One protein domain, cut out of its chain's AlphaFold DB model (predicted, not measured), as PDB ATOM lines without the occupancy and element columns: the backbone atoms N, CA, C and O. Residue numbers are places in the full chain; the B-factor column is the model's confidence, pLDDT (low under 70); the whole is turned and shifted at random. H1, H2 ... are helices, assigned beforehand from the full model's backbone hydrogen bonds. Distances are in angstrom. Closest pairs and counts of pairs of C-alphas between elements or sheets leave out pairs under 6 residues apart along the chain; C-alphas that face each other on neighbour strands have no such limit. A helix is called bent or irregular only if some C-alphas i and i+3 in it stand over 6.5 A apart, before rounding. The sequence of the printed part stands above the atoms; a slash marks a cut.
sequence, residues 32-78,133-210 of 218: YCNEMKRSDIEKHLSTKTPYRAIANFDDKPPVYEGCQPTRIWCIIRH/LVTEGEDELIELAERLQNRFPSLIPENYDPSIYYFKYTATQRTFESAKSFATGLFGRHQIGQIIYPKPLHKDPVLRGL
ATOM      1  N   TYR A  32      47.584 -19.083 188.583       68.88
ATOM      2  CA  TYR A  32      48.469 -19.017 187.422       68.88
ATOM      3  C   TYR A  32      49.702 -19.900 187.661       68.88
ATOM      4  O   TYR A  32      50.395 -19.766 188.673       68.88
ATOM      5  N   CYS A  33      49.979 -20.822 186.740       80.94
ATOM      6  CA  CYS A  33      51.136 -21.702 186.844       80.94
ATOM      7  C   CYS A  33      52.402 -20.942 186.444       80.94
ATOM      8  O   CYS A  33      52.678 -20.761 185.259       80.94
ATOM      9  N   ASN A  34      53.190 -20.511 187.429       79.56
ATOM     10  CA  ASN A  34      54.528 -19.988 187.174       79.56
ATOM     11  C   ASN A  34      55.443 -21.129 186.715       79.56
ATOM     12  O   ASN A  34      55.897 -21.937 187.526       79.56
ATOM     13  N   GLU A  35      55.710 -21.194 185.414       82.81
ATOM     14  CA  GLU A  35      56.666 -22.138 184.843       82.81
ATOM     15  C   GLU A  35      58.068 -21.537 184.839       82.81
ATOM     16  O   GLU A  35      58.308 -20.444 184.323       82.81
ATOM     17  N   MET A  36      59.018 -22.274 185.408       85.12
ATOM     18  CA  MET A  36      60.428 -21.930 185.300       85.12
ATOM     19  C   MET A  36      60.937 -22.366 183.929       85.12
ATOM     20  O   MET A  36      60.731 -23.515 183.526       85.12
ATOM     21  N   LYS A  37      61.631 -21.480 183.209       91.06
ATOM     22  CA  LYS A  37      62.248 -21.871 181.939       91.06
ATOM     23  C   LYS A  37      63.335 -22.900 182.218       91.06
ATOM     24  O   LYS A  37      64.117 -22.756 183.156       91.06
ATOM     25  N   ARG A  38      63.447 -23.910 181.357       90.44
ATOM     26  CA  ARG A  38      64.499 -24.933 181.465       90.44
ATOM     27  C   ARG A  38      65.901 -24.315 181.543       90.44
ATOM     28  O   ARG A  38      66.702 -24.732 182.374       90.44
ATOM     29  N   SER A  39      66.157 -23.269 180.758       91.44
ATOM     30  CA  SER A  39      67.415 -22.510 180.772       91.44
ATOM     31  C   SER A  39      67.735 -21.886 182.134       91.44
ATOM     32  O   SER A  39      68.901 -21.788 182.513       91.44
ATOM     33  N   ASP A  40      66.712 -21.483 182.895       92.06
ATOM     34  CA  ASP A  40      66.895 -20.929 184.236       92.06
ATOM     35  C   ASP A  40      67.318 -21.989 185.250       92.06
ATOM     36  O   ASP A  40      67.994 -21.660 186.216       92.06
ATOM     37  N   ILE A  41      66.973 -23.256 185.024       93.00
ATOM     38  CA  ILE A  41      67.440 -24.374 185.849       93.00
ATOM     39  C   ILE A  41      68.862 -24.753 185.436       93.00
ATOM     40  O   ILE A  41      69.741 -24.890 186.287       93.00
ATOM     41  N   GLU A  42      69.096 -24.903 184.131       93.56
ATOM     42  CA  GLU A  42      70.357 -25.410 183.580       93.56
ATOM     43  C   GLU A  42      71.561 -24.539 183.973       93.56
ATOM     44  O   GLU A  42      72.621 -25.085 184.277       93.56
ATOM     45  N   LYS A  43      71.388 -23.219 184.130       91.06
ATOM     46  CA  LYS A  43      72.448 -22.309 184.613       91.06
ATOM     47  C   LYS A  43      72.907 -22.557 186.063       91.06
ATOM     48  O   LYS A  43      73.917 -22.001 186.488       91.06
ATOM     49  N   HIS A  44      72.194 -23.385 186.831       94.25
ATOM     50  CA  HIS A  44      72.462 -23.647 188.251       94.25
ATOM     51  C   HIS A  44      72.847 -25.104 188.561       94.25
ATOM     52  O   HIS A  44      72.929 -25.487 189.729       94.25
ATOM     53  N   LEU A  45      73.129 -25.932 187.547       94.94
ATOM     54  CA  LEU A  45      73.443 -27.357 187.741       94.94
ATOM     55  C   LEU A  45      74.945 -27.656 187.907       94.94
ATOM     56  O   LEU A  45      75.325 -28.807 188.155       94.94
ATOM     57  N   SER A  46      75.814 -26.638 187.831       95.06
ATOM     58  CA  SER A  46      77.273 -26.770 187.972       95.06
ATOM     59  C   SER A  46      77.814 -27.877 187.045       95.06
ATOM     60  O   SER A  46      77.503 -27.906 185.858       95.06
ATOM     61  N   THR A  47      78.573 -28.839 187.570       94.69
ATOM     62  CA  THR A  47      79.158 -29.969 186.824       94.69
ATOM     63  C   THR A  47      78.147 -30.983 186.267       94.69
ATOM     64  O   THR A  47      78.583 -31.972 185.664       94.69
ATOM     65  N   LYS A  48      76.841 -30.777 186.501       95.50
ATOM     66  CA  LYS A  48      75.716 -31.555 185.948       95.50
ATOM     67  C   LYS A  48      74.939 -30.792 184.868       95.50
ATOM     68  O   LYS A  48      73.922 -31.294 184.407       95.50
ATOM     69  N   THR A  49      75.377 -29.585 184.517       95.88
ATOM     70  CA  THR A  49      74.806 -28.831 183.396       95.88
ATOM     71  C   THR A  49      75.048 -29.617 182.107       95.88
ATOM     72  O   THR A  49      76.207 -29.971 181.865       95.88
ATOM     73  N   PRO A  50      74.006 -29.918 181.311       94.81
ATOM     74  CA  PRO A  50      74.183 -30.589 180.030       94.81
ATOM     75  C   PRO A  50      74.985 -29.693 179.087       94.81
ATOM     76  O   PRO A  50      74.822 -28.468 179.088       94.81
ATOM     77  N   TYR A  51      75.856 -30.287 178.278       95.06
ATOM     78  CA  TYR A  51      76.786 -29.534 177.442       95.06
ATOM     79  C   TYR A  51      76.051 -28.659 176.421       95.06
ATOM     80  O   TYR A  51      76.446 -27.512 176.233       95.06
ATOM     81  N   ARG A  52      74.918 -29.119 175.863       92.56
ATOM     82  CA  ARG A  52      74.089 -28.318 174.935       92.56
ATOM     83  C   ARG A  52      73.620 -26.972 175.506       92.56
ATOM     84  O   ARG A  52      73.336 -26.062 174.739       92.56
ATOM     85  N   ALA A  53      73.546 -26.825 176.832       93.69
ATOM     86  CA  ALA A  53      73.133 -25.570 177.463       93.69
ATOM     87  C   ALA A  53      74.244 -24.504 177.473       93.69
ATOM     88  O   ALA A  53      73.957 -23.325 177.668       93.69
ATOM     89  N   ILE A  54      75.505 -24.910 177.288       92.38
ATOM     90  CA  ILE A  54      76.689 -24.035 177.334       92.38
ATOM     91  C   ILE A  54      77.602 -24.198 176.110       92.38
ATOM     92  O   ILE A  54      78.722 -23.687 176.101       92.38
ATOM     93  N   ALA A  55      77.171 -24.972 175.114       92.75
ATOM     94  CA  ALA A  55      77.996 -25.335 173.977       92.75
ATOM     95  C   ALA A  55      78.342 -24.103 173.138       92.75
ATOM     96  O   ALA A  55      77.518 -23.214 172.922       92.75
ATOM     97  N   ASN A  56      79.569 -24.083 172.617       93.00
ATOM     98  CA  ASN A  56      79.898 -23.209 171.505       93.00
ATOM     99  C   ASN A  56      79.463 -23.899 170.208       93.00
ATOM    100  O   ASN A  56      79.997 -24.956 169.862       93.00
ATOM    101  N   PHE A  57      78.497 -23.296 169.523       95.25
ATOM    102  CA  PHE A  57      77.962 -23.798 168.259       95.25
ATOM    103  C   PHE A  57      78.692 -23.252 167.030       95.25
ATOM    104  O   PHE A  57      78.385 -23.674 165.924       95.25
ATOM    105  N   ASP A  58      79.656 -22.341 167.199       95.31
ATOM    106  CA  ASP A  58      80.546 -21.963 166.106       95.31
ATOM    107  C   ASP A  58      81.430 -23.157 165.734       95.31
ATOM    108  O   ASP A  58      82.267 -23.613 166.520       95.31
ATOM    109  N   ASP A  59      81.242 -23.658 164.526       96.56
ATOM    110  CA  ASP A  59      81.962 -24.787 163.956       96.56
ATOM    111  C   ASP A  59      82.816 -24.382 162.746       96.56
ATOM    112  O   ASP A  59      83.386 -25.234 162.065       96.56
ATOM    113  N   LYS A  60      82.970 -23.074 162.509       96.69
ATOM    114  CA  LYS A  60      83.779 -22.566 161.405       96.69
ATOM    115  C   LYS A  60      85.261 -22.874 161.627       96.69
ATOM    116  O   LYS A  60      85.764 -22.709 162.749       96.69
ATOM    117  N   PRO A  61      85.998 -23.235 160.562       95.31
ATOM    118  CA  PRO A  61      87.442 -23.357 160.640       95.31
ATOM    119  C   PRO A  61      88.090 -22.073 161.175       95.31
ATOM    120  O   PRO A  61      87.791 -20.984 160.675       95.31
ATOM    121  N   PRO A  62      88.968 -22.158 162.190       91.56
ATOM    122  CA  PRO A  62      89.660 -20.984 162.694       91.56
ATOM    123  C   PRO A  62      90.683 -20.493 161.664       91.56
ATOM    124  O   PRO A  62      91.458 -21.283 161.124       91.56
ATOM    125  N   VAL A  63      90.713 -19.181 161.423       91.94
ATOM    126  CA  VAL A  63      91.620 -18.548 160.457       91.94
ATOM    127  C   VAL A  63      92.643 -17.702 161.204       91.94
ATOM    128  O   VAL A  63      92.283 -16.756 161.901       91.94
ATOM    129  N   TYR A  64      93.919 -18.038 161.032       92.56
ATOM    130  CA  TYR A  64      95.053 -17.283 161.556       92.56
ATOM    131  C   TYR A  64      96.065 -17.092 160.425       92.56
ATOM    132  O   TYR A  64      96.511 -18.069 159.825       92.56
ATOM    133  N   GLU A  65      96.398 -15.843 160.103       95.50
ATOM    134  CA  GLU A  65      97.263 -15.520 158.964       95.50
ATOM    135  C   GLU A  65      98.634 -16.211 159.081       95.50
ATOM    136  O   GLU A  65      99.263 -16.214 160.140       95.50
ATOM    137  N   GLY A  66      99.071 -16.863 157.997       95.62
ATOM    138  CA  GLY A  66     100.336 -17.606 157.944       95.62
ATOM    139  C   GLY A  66     100.384 -18.901 158.769       95.62
ATOM    140  O   GLY A  66     101.421 -19.562 158.786       95.62
ATOM    141  N   CYS A  67      99.295 -19.290 159.439       94.62
ATOM    142  CA  CYS A  67      99.258 -20.472 160.295       94.62
ATOM    143  C   CYS A  67      98.349 -21.562 159.714       94.62
ATOM    144  O   CYS A  67      97.260 -21.290 159.218       94.62
ATOM    145  N   GLN A  68      98.771 -22.819 159.856       93.25
ATOM    146  CA  GLN A  68      97.952 -23.990 159.545       93.25
ATOM    147  C   GLN A  68      97.943 -24.956 160.733       93.25
ATOM    148  O   GLN A  68      98.991 -25.171 161.357       93.25
ATOM    149  N   PRO A  69      96.785 -25.537 161.085       93.25
ATOM    150  CA  PRO A  69      96.717 -26.502 162.169       93.25
ATOM    151  C   PRO A  69      97.480 -27.769 161.757       93.25
ATOM    152  O   PRO A  69      97.344 -28.245 160.636       93.25
ATOM    153  N   THR A  70      98.302 -28.311 162.661       93.94
ATOM    154  CA  THR A  70      99.121 -29.510 162.382       93.94
ATOM    155  C   THR A  70      98.764 -30.708 163.253       93.94
ATOM    156  O   THR A  70      98.993 -31.843 162.848       93.94
ATOM    157  N   ARG A  71      98.246 -30.474 164.466       94.19
ATOM    158  CA  ARG A  71      97.872 -31.510 165.438       94.19
ATOM    159  C   ARG A  71      96.748 -31.010 166.335       94.19
ATOM    160  O   ARG A  71      96.700 -29.824 166.656       94.19
ATOM    161  N   ILE A  72      95.912 -31.933 166.796       94.19
ATOM    162  CA  ILE A  72      94.866 -31.684 167.791       94.19
ATOM    163  C   ILE A  72      95.040 -32.686 168.927       94.19
ATOM    164  O   ILE A  72      95.227 -33.878 168.695       94.19
ATOM    165  N   TRP A  73      94.956 -32.189 170.158       95.06
ATOM    166  CA  TRP A  73      94.922 -33.007 171.363       95.06
ATOM    167  C   TRP A  73      93.659 -32.660 172.137       95.06
ATOM    168  O   TRP A  73      93.460 -31.507 172.515       95.06
ATOM    169  N   CYS A  74      92.820 -33.659 172.387       95.00
ATOM    170  CA  CYS A  74      91.550 -33.472 173.074       95.00
ATOM    171  C   CYS A  74      91.551 -34.207 174.412       95.00
ATOM    172  O   CYS A  74      91.852 -35.399 174.483       95.00
ATOM    173  N   ILE A  75      91.151 -33.505 175.473       95.62
ATOM    174  CA  ILE A  75      90.802 -34.108 176.762       95.62
ATOM    175  C   ILE A  75      89.326 -33.826 176.991       95.62
ATOM    176  O   ILE A  75      88.933 -32.705 177.300       95.62
ATOM    177  N   ILE A  76      88.509 -34.856 176.809       96.44
ATOM    178  CA  ILE A  76      87.055 -34.733 176.821       96.44
ATOM    179  C   ILE A  76      86.514 -35.512 178.015       96.44
ATOM    180  O   ILE A  76      86.852 -36.679 178.238       96.44
ATOM    181  N   ARG A  77      85.689 -34.850 178.827       96.62
ATOM    182  CA  ARG A  77      84.949 -35.513 179.903       96.62
ATOM    183  C   ARG A  77      83.873 -36.407 179.283       96.62
ATOM    184  O   ARG A  77      83.354 -36.103 178.221       96.62
ATOM    185  N   HIS A  78      83.509 -37.485 179.973       97.94
ATOM    186  CA  HIS A  78      82.328 -38.263 179.593       97.94
ATOM    187  C   HIS A  78      81.079 -37.365 179.466       97.94
ATOM    188  O   HIS A  78      80.966 -36.379 180.204       97.94
ATOM    189  N   LEU A 133      76.339 -43.805 180.841       97.50
ATOM    190  CA  LEU A 133      76.051 -42.773 179.851       97.50
ATOM    191  C   LEU A 133      74.589 -42.920 179.410       97.50
ATOM    192  O   LEU A 133      74.115 -44.043 179.255       97.50
ATOM    193  N   VAL A 134      73.888 -41.800 179.268       96.75
ATOM    194  CA  VAL A 134      72.508 -41.768 178.756       96.75
ATOM    195  C   VAL A 134      72.490 -41.102 177.385       96.75
ATOM    196  O   VAL A 134      73.466 -40.448 177.029       96.75
ATOM    197  N   THR A 135      71.375 -41.199 176.661       96.94
ATOM    198  CA  THR A 135      71.224 -40.656 175.298       96.94
ATOM    199  C   THR A 135      71.642 -39.189 175.178       96.94
ATOM    200  O   THR A 135      72.420 -38.865 174.296       96.94
ATOM    201  N   GLU A 136      71.264 -38.324 176.131       96.81
ATOM    202  CA  GLU A 136      71.739 -36.925 176.156       96.81
ATOM    203  C   GLU A 136      73.277 -36.849 176.092       96.81
ATOM    204  O   GLU A 136      73.829 -36.026 175.380       96.81
ATOM    205  N   GLY A 137      73.986 -37.720 176.816       98.19
ATOM    206  CA  GLY A 137      75.447 -37.756 176.816       98.19
ATOM    207  C   GLY A 137      76.072 -38.354 175.560       98.19
ATOM    208  O   GLY A 137      77.228 -38.049 175.267       98.19
ATOM    209  N   GLU A 138      75.344 -39.207 174.843       98.44
ATOM    210  CA  GLU A 138      75.746 -39.712 173.528       98.44
ATOM    211  C   GLU A 138      75.643 -38.586 172.494       98.44
ATOM    212  O   GLU A 138      76.640 -38.267 171.842       98.44
ATOM    213  N   ASP A 139      74.485 -37.922 172.437       98.25
ATOM    214  CA  ASP A 139      74.206 -36.808 171.526       98.25
ATOM    215  C   ASP A 139      75.181 -35.644 171.755       98.25
ATOM    216  O   ASP A 139      75.810 -35.162 170.815       98.25
ATOM    217  N   GLU A 140      75.424 -35.266 173.018       98.12
ATOM    218  CA  GLU A 140      76.398 -34.226 173.385       98.12
ATOM    219  C   GLU A 140      77.786 -34.462 172.773       98.12
ATOM    220  O   GLU A 140      78.469 -33.508 172.389       98.12
ATOM    221  N   LEU A 141      78.230 -35.720 172.719       98.44
ATOM    222  CA  LEU A 141      79.559 -36.082 172.234       98.44
ATOM    223  C   LEU A 141      79.609 -36.288 170.728       98.44
ATOM    224  O   LEU A 141      80.641 -35.969 170.136       98.44
ATOM    225  N   ILE A 142      78.528 -36.782 170.124       98.31
ATOM    226  CA  ILE A 142      78.384 -36.843 168.667       98.31
ATOM    227  C   ILE A 142      78.432 -35.421 168.107       98.31
ATOM    228  O   ILE A 142      79.320 -35.107 167.319       98.31
ATOM    229  N   GLU A 143      77.577 -34.528 168.601       97.88
ATOM    230  CA  GLU A 143      77.510 -33.152 168.109       97.88
ATOM    231  C   GLU A 143      78.805 -32.371 168.393       97.88
ATOM    232  O   GLU A 143      79.230 -31.527 167.604       97.88
ATOM    233  N   LEU A 144      79.464 -32.624 169.534       98.06
ATOM    234  CA  LEU A 144      80.774 -32.030 169.820       98.06
ATOM    235  C   LEU A 144      81.839 -32.493 168.822       98.06
ATOM    236  O   LEU A 144      82.670 -31.682 168.410       98.06
ATOM    237  N   ALA A 145      81.835 -33.774 168.461       97.75
ATOM    238  CA  ALA A 145      82.761 -34.328 167.487       97.75
ATOM    239  C   ALA A 145      82.509 -33.786 166.079       97.75
ATOM    240  O   ALA A 145      83.463 -33.361 165.435       97.75
ATOM    241  N   GLU A 146      81.254 -33.716 165.640       97.62
ATOM    242  CA  GLU A 146      80.876 -33.131 164.347       97.62
ATOM    243  C   GLU A 146      81.367 -31.682 164.241       97.62
ATOM    244  O   GLU A 146      82.055 -31.317 163.288       97.62
ATOM    245  N   ARG A 147      81.139 -30.868 165.282       97.62
ATOM    246  CA  ARG A 147      81.675 -29.498 165.316       97.62
ATOM    247  C   ARG A 147      83.201 -29.471 165.288       97.62
ATOM    248  O   ARG A 147      83.781 -28.601 164.647       97.62
ATOM    249  N   LEU A 148      83.880 -30.388 165.981       97.06
ATOM    250  CA  LEU A 148      85.342 -30.449 165.947       97.06
ATOM    251  C   LEU A 148      85.862 -30.809 164.547       97.06
ATOM    252  O   LEU A 148      86.832 -30.199 164.095       97.06
ATOM    253  N   GLN A 149      85.216 -31.761 163.874       96.94
ATOM    254  CA  GLN A 149      85.535 -32.163 162.505       96.94
ATOM    255  C   GLN A 149      85.339 -30.984 161.537       96.94
ATOM    256  O   GLN A 149      86.277 -30.629 160.824       96.94
ATOM    257  N   ASN A 150      84.194 -30.292 161.611       96.75
ATOM    258  CA  ASN A 150      83.895 -29.096 160.808       96.75
ATOM    259  C   ASN A 150      84.920 -27.969 161.008       96.75
ATOM    260  O   ASN A 150      85.290 -27.287 160.051       96.75
ATOM    261  N   ARG A 151      85.430 -27.792 162.236       96.31
ATOM    262  CA  ARG A 151      86.459 -26.782 162.536       96.31
ATOM    263  C   ARG A 151      87.835 -27.150 161.987       96.31
ATOM    264  O   ARG A 151      88.638 -26.255 161.730       96.31
ATOM    265  N   PHE A 152      88.146 -28.434 161.838       95.94
ATOM    266  CA  PHE A 152      89.482 -28.887 161.446       95.94
ATOM    267  C   PHE A 152      89.455 -30.009 160.396       95.94
ATOM    268  O   PHE A 152      90.093 -31.047 160.597       95.94
ATOM    269  N   PRO A 153      88.805 -29.801 159.239       94.06
ATOM    270  CA  PRO A 153      88.591 -30.857 158.250       94.06
ATOM    271  C   PRO A 153      89.899 -31.373 157.631       94.06
ATOM    272  O   PRO A 153      89.975 -32.520 157.206       94.06
ATOM    273  N   SER A 154      90.960 -30.557 157.610       92.94
ATOM    274  CA  SER A 154      92.281 -30.977 157.123       92.94
ATOM    275  C   SER A 154      93.009 -31.938 158.067       92.94
ATOM    276  O   SER A 154      93.851 -32.708 157.616       92.94
ATOM    277  N   LEU A 155      92.710 -31.885 159.369       95.31
ATOM    278  CA  LEU A 155      93.283 -32.778 160.378       95.31
ATOM    279  C   LEU A 155      92.365 -33.947 160.719       95.31
ATOM    280  O   LEU A 155      92.847 -34.944 161.250       95.31
ATOM    281  N   ILE A 156      91.066 -33.799 160.456       95.12
ATOM    282  CA  ILE A 156      90.037 -34.799 160.726       95.12
ATOM    283  C   ILE A 156      89.177 -35.012 159.469       95.12
ATOM    284  O   ILE A 156      88.023 -34.585 159.436       95.12
ATOM    285  N   PRO A 157      89.724 -35.634 158.407       92.62
ATOM    286  CA  PRO A 157      88.918 -36.108 157.287       92.62
ATOM    287  C   PRO A 157      87.847 -37.113 157.731       92.62
ATOM    288  O   PRO A 157      87.983 -37.782 158.755       92.62
ATOM    289  N   GLU A 158      86.818 -37.277 156.898       90.25
ATOM    290  CA  GLU A 158      85.697 -38.199 157.142       90.25
ATOM    291  C   GLU A 158      86.130 -39.660 157.321       90.25
ATOM    292  O   GLU A 158      85.473 -40.418 158.030       90.25
ATOM    293  N   ASN A 159      87.233 -40.063 156.685       92.69
ATOM    294  CA  ASN A 159      87.743 -41.427 156.752       92.69
ATOM    295  C   ASN A 159      88.718 -41.607 157.915       92.69
ATOM    296  O   ASN A 159      89.740 -40.922 158.016       92.69
ATOM    297  N   TYR A 160      88.417 -42.582 158.763       95.25
ATOM    298  CA  TYR A 160      89.267 -42.997 159.861       95.25
ATOM    299  C   TYR A 160      90.549 -43.679 159.360       95.25
ATOM    300  O   TYR A 160      90.504 -44.595 158.539       95.25
ATOM    301  N   ASP A 161      91.688 -43.282 159.928       93.69
ATOM    302  CA  ASP A 161      92.986 -43.925 159.722       93.69
ATOM    303  C   ASP A 161      93.611 -44.305 161.083       93.69
ATOM    304  O   ASP A 161      93.969 -43.421 161.875       93.69
ATOM    305  N   PRO A 162      93.780 -45.607 161.386       94.06
ATOM    306  CA  PRO A 162      94.346 -46.063 162.656       94.06
ATOM    307  C   PRO A 162      95.827 -45.711 162.857       94.06
ATOM    308  O   PRO A 162      96.325 -45.844 163.975       94.06
ATOM    309  N   SER A 163      96.546 -45.285 161.814       93.69
ATOM    310  CA  SER A 163      97.932 -44.810 161.925       93.69
ATOM    311  C   SER A 163      98.031 -43.349 162.384       93.69
ATOM    312  O   SER A 163      99.081 -42.929 162.873       93.69
ATOM    313  N   ILE A 164      96.934 -42.592 162.265       92.50
ATOM    314  CA  ILE A 164      96.872 -41.155 162.561       92.50
ATOM    315  C   ILE A 164      96.204 -40.901 163.916       92.50
ATOM    316  O   ILE A 164      96.671 -40.060 164.690       92.50
ATOM    317  N   TYR A 165      95.123 -41.621 164.225       94.56
ATOM    318  CA  TYR A 165      94.314 -41.358 165.415       94.56
ATOM    319  C   TYR A 165      94.575 -42.354 166.539       94.56
ATOM    320  O   TYR A 165      94.620 -43.566 166.341       94.56
ATOM    321  N   TYR A 166      94.652 -41.834 167.762       94.88
ATOM    322  CA  TYR A 166      94.798 -42.637 168.966       94.88
ATOM    323  C   TYR A 166      93.734 -42.272 170.000       94.88
ATOM    324  O   TYR A 166      93.689 -41.147 170.499       94.88
ATOM    325  N   PHE A 167      92.908 -43.253 170.366       95.69
ATOM    326  CA  PHE A 167      91.901 -43.110 171.413       95.69
ATOM    327  C   PHE A 167      92.422 -43.622 172.757       95.69
ATOM    328  O   PHE A 167      93.020 -44.693 172.857       95.69
ATOM    329  N   LYS A 168      92.135 -42.880 173.832       95.81
ATOM    330  CA  LYS A 168      92.450 -43.276 175.210       95.81
ATOM    331  C   LYS A 168      91.299 -42.911 176.132       95.81
ATOM    332  O   LYS A 168      90.787 -41.799 176.091       95.81
ATOM    333  N   TYR A 169      90.913 -43.843 176.993       96.44
ATOM    334  CA  TYR A 169      89.785 -43.678 177.905       96.44
ATOM    335  C   TYR A 169      90.041 -44.429 179.212       96.44
ATOM    336  O   TYR A 169      90.869 -45.338 179.288       96.44
ATOM    337  N   THR A 170      89.334 -44.043 180.276       95.25
ATOM    338  CA  THR A 170      89.411 -44.782 181.545       95.25
ATOM    339  C   THR A 170      88.565 -46.052 181.489       95.25
ATOM    340  O   THR A 170      87.594 -46.117 180.742       95.25
ATOM    341  N   ALA A 171      88.880 -47.049 182.318       94.12
ATOM    342  CA  ALA A 171      88.125 -48.301 182.394       94.12
ATOM    343  C   ALA A 171      86.752 -48.123 183.089       94.12
ATOM    344  O   ALA A 171      86.536 -48.601 184.200       94.12
ATOM    345  N   THR A 172      85.834 -47.371 182.474       94.19
ATOM    346  CA  THR A 172      84.429 -47.235 182.898       94.19
ATOM    347  C   THR A 172      83.513 -47.234 181.683       94.19
ATOM    348  O   THR A 172      83.898 -46.684 180.653       94.19
ATOM    349  N   GLN A 173      82.300 -47.782 181.828       95.56
ATOM    350  CA  GLN A 173      81.297 -47.820 180.755       95.56
ATOM    351  C   GLN A 173      81.081 -46.425 180.158       95.56
ATOM    352  O   GLN A 173      81.313 -46.229 178.972       95.56
ATOM    353  N   ARG A 174      80.798 -45.423 181.001       96.44
ATOM    354  CA  ARG A 174      80.513 -44.063 180.530       96.44
ATOM    355  C   ARG A 174      81.620 -43.450 179.683       96.44
ATOM    356  O   ARG A 174      81.313 -42.773 178.718       96.44
ATOM    357  N   THR A 175      82.894 -43.670 180.018       97.00
ATOM    358  CA  THR A 175      84.009 -43.110 179.236       97.00
ATOM    359  C   THR A 175      84.272 -43.900 177.964       97.00
ATOM    360  O   THR A 175      84.746 -43.318 176.998       97.00
ATOM    361  N   PHE A 176      83.975 -45.200 177.955       97.19
ATOM    362  CA  PHE A 176      84.092 -46.009 176.748       97.19
ATOM    363  C   PHE A 176      82.982 -45.682 175.747       97.19
ATOM    364  O   PHE A 176      83.285 -45.368 174.602       97.19
ATOM    365  N   GLU A 177      81.721 -45.644 176.183       97.88
ATOM    366  CA  GLU A 177      80.609 -45.246 175.306       97.88
ATOM    367  C   GLU A 177      80.716 -43.777 174.878       97.88
ATOM    368  O   GLU A 177      80.389 -43.438 173.745       97.88
ATOM    369  N   SER A 178      81.286 -42.915 175.728       98.44
ATOM    370  CA  SER A 178      81.635 -41.546 175.330       98.44
ATOM    371  C   SER A 178      82.655 -41.528 174.191       98.44
ATOM    372  O   SER A 178      82.483 -40.791 173.228       98.44
ATOM    373  N   ALA A 179      83.707 -42.349 174.276       97.62
ATOM    374  CA  ALA A 179      84.703 -42.443 173.211       97.62
ATOM    375  C   ALA A 179      84.076 -42.942 171.902       97.62
ATOM    376  O   ALA A 179      84.380 -42.388 170.851       97.62
ATOM    377  N   LYS A 180      83.161 -43.921 171.966       97.81
ATOM    378  CA  LYS A 180      82.425 -44.391 170.782       97.81
ATOM    379  C   LYS A 180      81.516 -43.322 170.188       97.81
ATOM    380  O   LYS A 180      81.518 -43.148 168.976       97.81
ATOM    381  N   SER A 181      80.764 -42.609 171.022       98.38
ATOM    382  CA  SER A 181      79.859 -41.538 170.581       98.38
ATOM    383  C   SER A 181      80.644 -40.406 169.922       98.38
ATOM    384  O   SER A 181      80.326 -39.977 168.820       98.38
ATOM    385  N   PHE A 182      81.758 -40.006 170.532       98.00
ATOM    386  CA  PHE A 182      82.654 -39.014 169.953       98.00
ATOM    387  C   PHE A 182      83.233 -39.483 168.610       98.00
ATOM    388  O   PHE A 182      83.171 -38.774 167.615       98.00
ATOM    389  N   ALA A 183      83.732 -40.716 168.536       97.31
ATOM    390  CA  ALA A 183      84.259 -41.259 167.289       97.31
ATOM    391  C   ALA A 183      83.174 -41.418 166.202       97.31
ATOM    392  O   ALA A 183      83.456 -41.252 165.018       97.31
ATOM    393  N   THR A 184      81.927 -41.675 166.610       97.31
ATOM    394  CA  THR A 184      80.754 -41.697 165.727       97.31
ATOM    395  C   THR A 184      80.510 -40.337 165.085       97.31
ATOM    396  O   THR A 184      80.245 -40.295 163.890       97.31
ATOM    397  N   GLY A 185      80.614 -39.242 165.842       97.44
ATOM    398  CA  GLY A 185      80.484 -37.900 165.271       97.44
ATOM    399  C   GLY A 185      81.665 -37.505 164.377       97.44
ATOM    400  O   GLY A 185      81.472 -36.791 163.405       97.44
ATOM    401  N   LEU A 186      82.880 -38.009 164.644       96.69
ATOM    402  CA  LEU A 186      84.055 -37.704 163.810       96.69
ATOM    403  C   LEU A 186      84.060 -38.424 162.456       96.69
ATOM    404  O   LEU A 186      84.557 -37.864 161.487       96.69
ATOM    405  N   PHE A 187      83.595 -39.673 162.397       96.19
ATOM    406  CA  PHE A 187      83.792 -40.544 161.221       96.19
ATOM    407  C   PHE A 187      82.491 -41.169 160.700       96.19
ATOM    408  O   PHE A 187      82.483 -41.960 159.758       96.19
ATOM    409  N   GLY A 188      81.362 -40.841 161.325       94.50
ATOM    410  CA  GLY A 188      80.061 -41.407 161.003       94.50
ATOM    411  C   GLY A 188      79.865 -42.841 161.511       94.50
ATOM    412  O   GLY A 188      80.790 -43.605 161.797       94.50
ATOM    413  N   ARG A 189      78.592 -43.252 161.590       91.38
ATOM    414  CA  ARG A 189      78.197 -44.567 162.134       91.38
ATOM    415  C   ARG A 189      78.734 -45.762 161.345       91.38
ATOM    416  O   ARG A 189      78.957 -46.826 161.914       91.38
ATOM    417  N   HIS A 190      78.955 -45.587 160.047       89.75
ATOM    418  CA  HIS A 190      79.402 -46.644 159.141       89.75
ATOM    419  C   HIS A 190      80.867 -47.060 159.370       89.75
ATOM    420  O   HIS A 190      81.249 -48.161 158.977       89.75
ATOM    421  N   GLN A 191      81.673 -46.229 160.043       88.62
ATOM    422  CA  GLN A 191      83.093 -46.511 160.290       88.62
ATOM    423  C   GLN A 191      83.392 -47.032 161.697       88.62
ATOM    424  O   GLN A 191      84.496 -47.513 161.934       88.62
ATOM    425  N   ILE A 192      82.426 -47.010 162.626       86.06
ATOM    426  CA  ILE A 192      82.650 -47.339 164.050       86.06
ATOM    427  C   ILE A 192      83.323 -48.709 164.233       86.06
ATOM    428  O   ILE A 192      84.177 -48.860 165.105       86.06
ATOM    429  N   GLY A 193      82.974 -49.701 163.404       88.69
ATOM    430  CA  GLY A 193      83.548 -51.050 163.470       88.69
ATOM    431  C   GLY A 193      85.042 -51.133 163.130       88.69
ATOM    432  O   GLY A 193      85.682 -52.122 163.473       88.69
ATOM    433  N   GLN A 194      85.600 -50.109 162.480       91.88
ATOM    434  CA  GLN A 194      87.013 -50.036 162.092       91.88
ATOM    435  C   GLN A 194      87.870 -49.327 163.151       91.88
ATOM    436  O   GLN A 194      89.098 -49.411 163.120       91.88
ATOM    437  N   ILE A 195      87.235 -48.630 164.099       95.12
ATOM    438  CA  ILE A 195      87.924 -47.793 165.077       95.12
ATOM    439  C   ILE A 195      88.612 -48.665 166.122       95.12
ATOM    440  O   ILE A 195      88.002 -49.530 166.754       95.12
ATOM    441  N   ILE A 196      89.901 -48.407 166.333       96.38
ATOM    442  CA  ILE A 196      90.706 -49.153 167.293       96.38
ATOM    443  C   ILE A 196      90.599 -48.467 168.652       96.38
ATOM    444  O   ILE A 196      91.065 -47.345 168.845       96.38
ATOM    445  N   TYR A 197      90.031 -49.188 169.616       96.00
ATOM    446  CA  TYR A 197      89.979 -48.780 171.015       96.00
ATOM    447  C   TYR A 197      90.982 -49.606 171.829       96.00
ATOM    448  O   TYR A 197      90.726 -50.779 172.117       96.00
ATOM    449  N   PRO A 198      92.135 -49.030 172.214       94.94
ATOM    450  CA  PRO A 198      93.103 -49.714 173.057       94.94
ATOM    451  C   PRO A 198      92.494 -50.103 174.405       94.94
ATOM    452  O   PRO A 198      91.702 -49.356 174.985       94.94
ATOM    453  N   LYS A 199      92.927 -51.243 174.956       95.94
ATOM    454  CA  LYS A 199      92.493 -51.682 176.286       95.94
ATOM    455  C   LYS A 199      92.789 -50.580 177.320       95.94
ATOM    456  O   LYS A 199      93.943 -50.160 177.443       95.94
ATOM    457  N   PRO A 200      91.788 -50.125 178.094       95.06
ATOM    458  CA  PRO A 200      91.986 -49.034 179.031       95.06
ATOM    459  C   PRO A 200      92.852 -49.478 180.210       95.06
ATOM    460  O   PRO A 200      92.779 -50.617 180.681       95.06
ATOM    461  N   LEU A 201      93.641 -48.547 180.744       92.12
ATOM    462  CA  LEU A 201      94.436 -48.792 181.942       92.12
ATOM    463  C   LEU A 201      93.544 -48.717 183.188       92.12
ATOM    464  O   LEU A 201      92.801 -47.754 183.386       92.12
ATOM    465  N   HIS A 202      93.663 -49.706 184.075       82.94
ATOM    466  CA  HIS A 202      92.905 -49.733 185.331       82.94
ATOM    467  C   HIS A 202      93.259 -48.547 186.255       82.94
ATOM    468  O   HIS A 202      92.386 -47.936 186.873       82.94
ATOM    469  N   LYS A 203      94.546 -48.178 186.315       84.81
ATOM    470  CA  LYS A 203      95.070 -47.016 187.054       84.81
ATOM    471  C   LYS A 203      95.810 -46.083 186.099       84.81
ATOM    472  O   LYS A 203      97.032 -45.976 186.156       84.81
ATOM    473  N   ASP A 204      95.061 -45.466 185.190       88.38
ATOM    474  CA  ASP A 204      95.625 -44.588 184.166       88.38
ATOM    475  C   ASP A 204      96.341 -43.369 184.793       88.38
ATOM    476  O   ASP A 204      95.681 -42.552 185.437       88.38
ATOM    477  N   PRO A 205      97.671 -43.224 184.645       88.69
ATOM    478  CA  PRO A 205      98.411 -42.128 185.271       88.69
ATOM    479  C   PRO A 205      98.152 -40.777 184.597       88.69
ATOM    480  O   PRO A 205      98.343 -39.747 185.234       88.69
ATOM    481  N   VAL A 206      97.695 -40.776 183.342       89.12
ATOM    482  CA  VAL A 206      97.409 -39.558 182.577       89.12
ATOM    483  C   VAL A 206      95.976 -39.111 182.849       89.12
ATOM    484  O   VAL A 206      95.739 -37.988 183.278       89.12
ATOM    485  N   LEU A 207      95.009 -40.017 182.680       90.56
ATOM    486  CA  LEU A 207      93.585 -39.690 182.817       90.56
ATOM    487  C   LEU A 207      93.078 -39.705 184.270       90.56
ATOM    488  O   LEU A 207      91.958 -39.268 184.531       90.56
ATOM    489  N   ARG A 208      93.861 -40.228 185.227       85.75
ATOM    490  CA  ARG A 208      93.521 -40.261 186.666       85.75
ATOM    491  C   ARG A 208      94.672 -39.834 187.586       85.75
ATOM    492  O   ARG A 208      94.657 -40.172 188.771       85.75
ATOM    493  N   GLY A 209      95.651 -39.084 187.075       71.62
ATOM    494  CA  GLY A 209      96.867 -38.706 187.813       71.62
ATOM    495  C   GLY A 209      96.624 -37.997 189.154       71.62
ATOM    496  O   GLY A 209      97.364 -38.227 190.107       71.62
ATOM    497  N   LEU A 210      95.533 -37.233 189.283       59.25
ATOM    498  CA  LEU A 210      95.172 -36.510 190.513       59.25
ATOM    499  C   LEU A 210      94.851 -37.417 191.717       59.25
ATOM    500  O   LEU A 210      94.896 -36.955 192.852       59.25
TER     501      LEU A 210
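What this domain is: This is residues 32 to 78 and 133 to 210 of the 218 residues of an uncharacterized protein of Glossina palpalis gambiensis (UniProt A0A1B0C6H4). Little of the structure is regular: helices H2 and H3 pack side by side, loops lie around them, and residues 32 to 37 stick out. The printed part has 125 residues with four named helices, H1 to H4, holding 43 residues: all helix. It is only just loose, close to compact, with radius of gyration of the C-alphas 17.0 A and spans 61 by 43 by 33 A.

Where its parts are: H2, residues 135 to 151, runs 24.2 A from C-alpha (71.224, -40.656, 175.298). H3 is residues 173 to 187; H1 is residues 38 to 42. H4, residues 189 to 194, ends at (87.013, -50.036, 162.092) and is irregular: C-alphas 190 and 193 are 7.4 A apart.

How they stand to each other: H2 and H3 touch, closest at C-alphas 142 and 185, 4.1 A, the same way at 37 degrees, only just steep. H3 touches H4 with residues 180 to 184 alone, closest at C-alphas 184 and 192, 6.2 A. H1 is apart from the others. Every O i to N i+4 pair is within hydrogen-bond range in H1 and H3, 12 of 13 in H2, 0 of 2 in H4, beside 1 of 3 O i to N i+3 pairs.

The domain as a whole: Residues 79 to 132 are cut out; C-alphas 78 and 133 are 7.7 A apart. The link H2 to H3 is long. Residues 32 and 210 have pLDDT under 70.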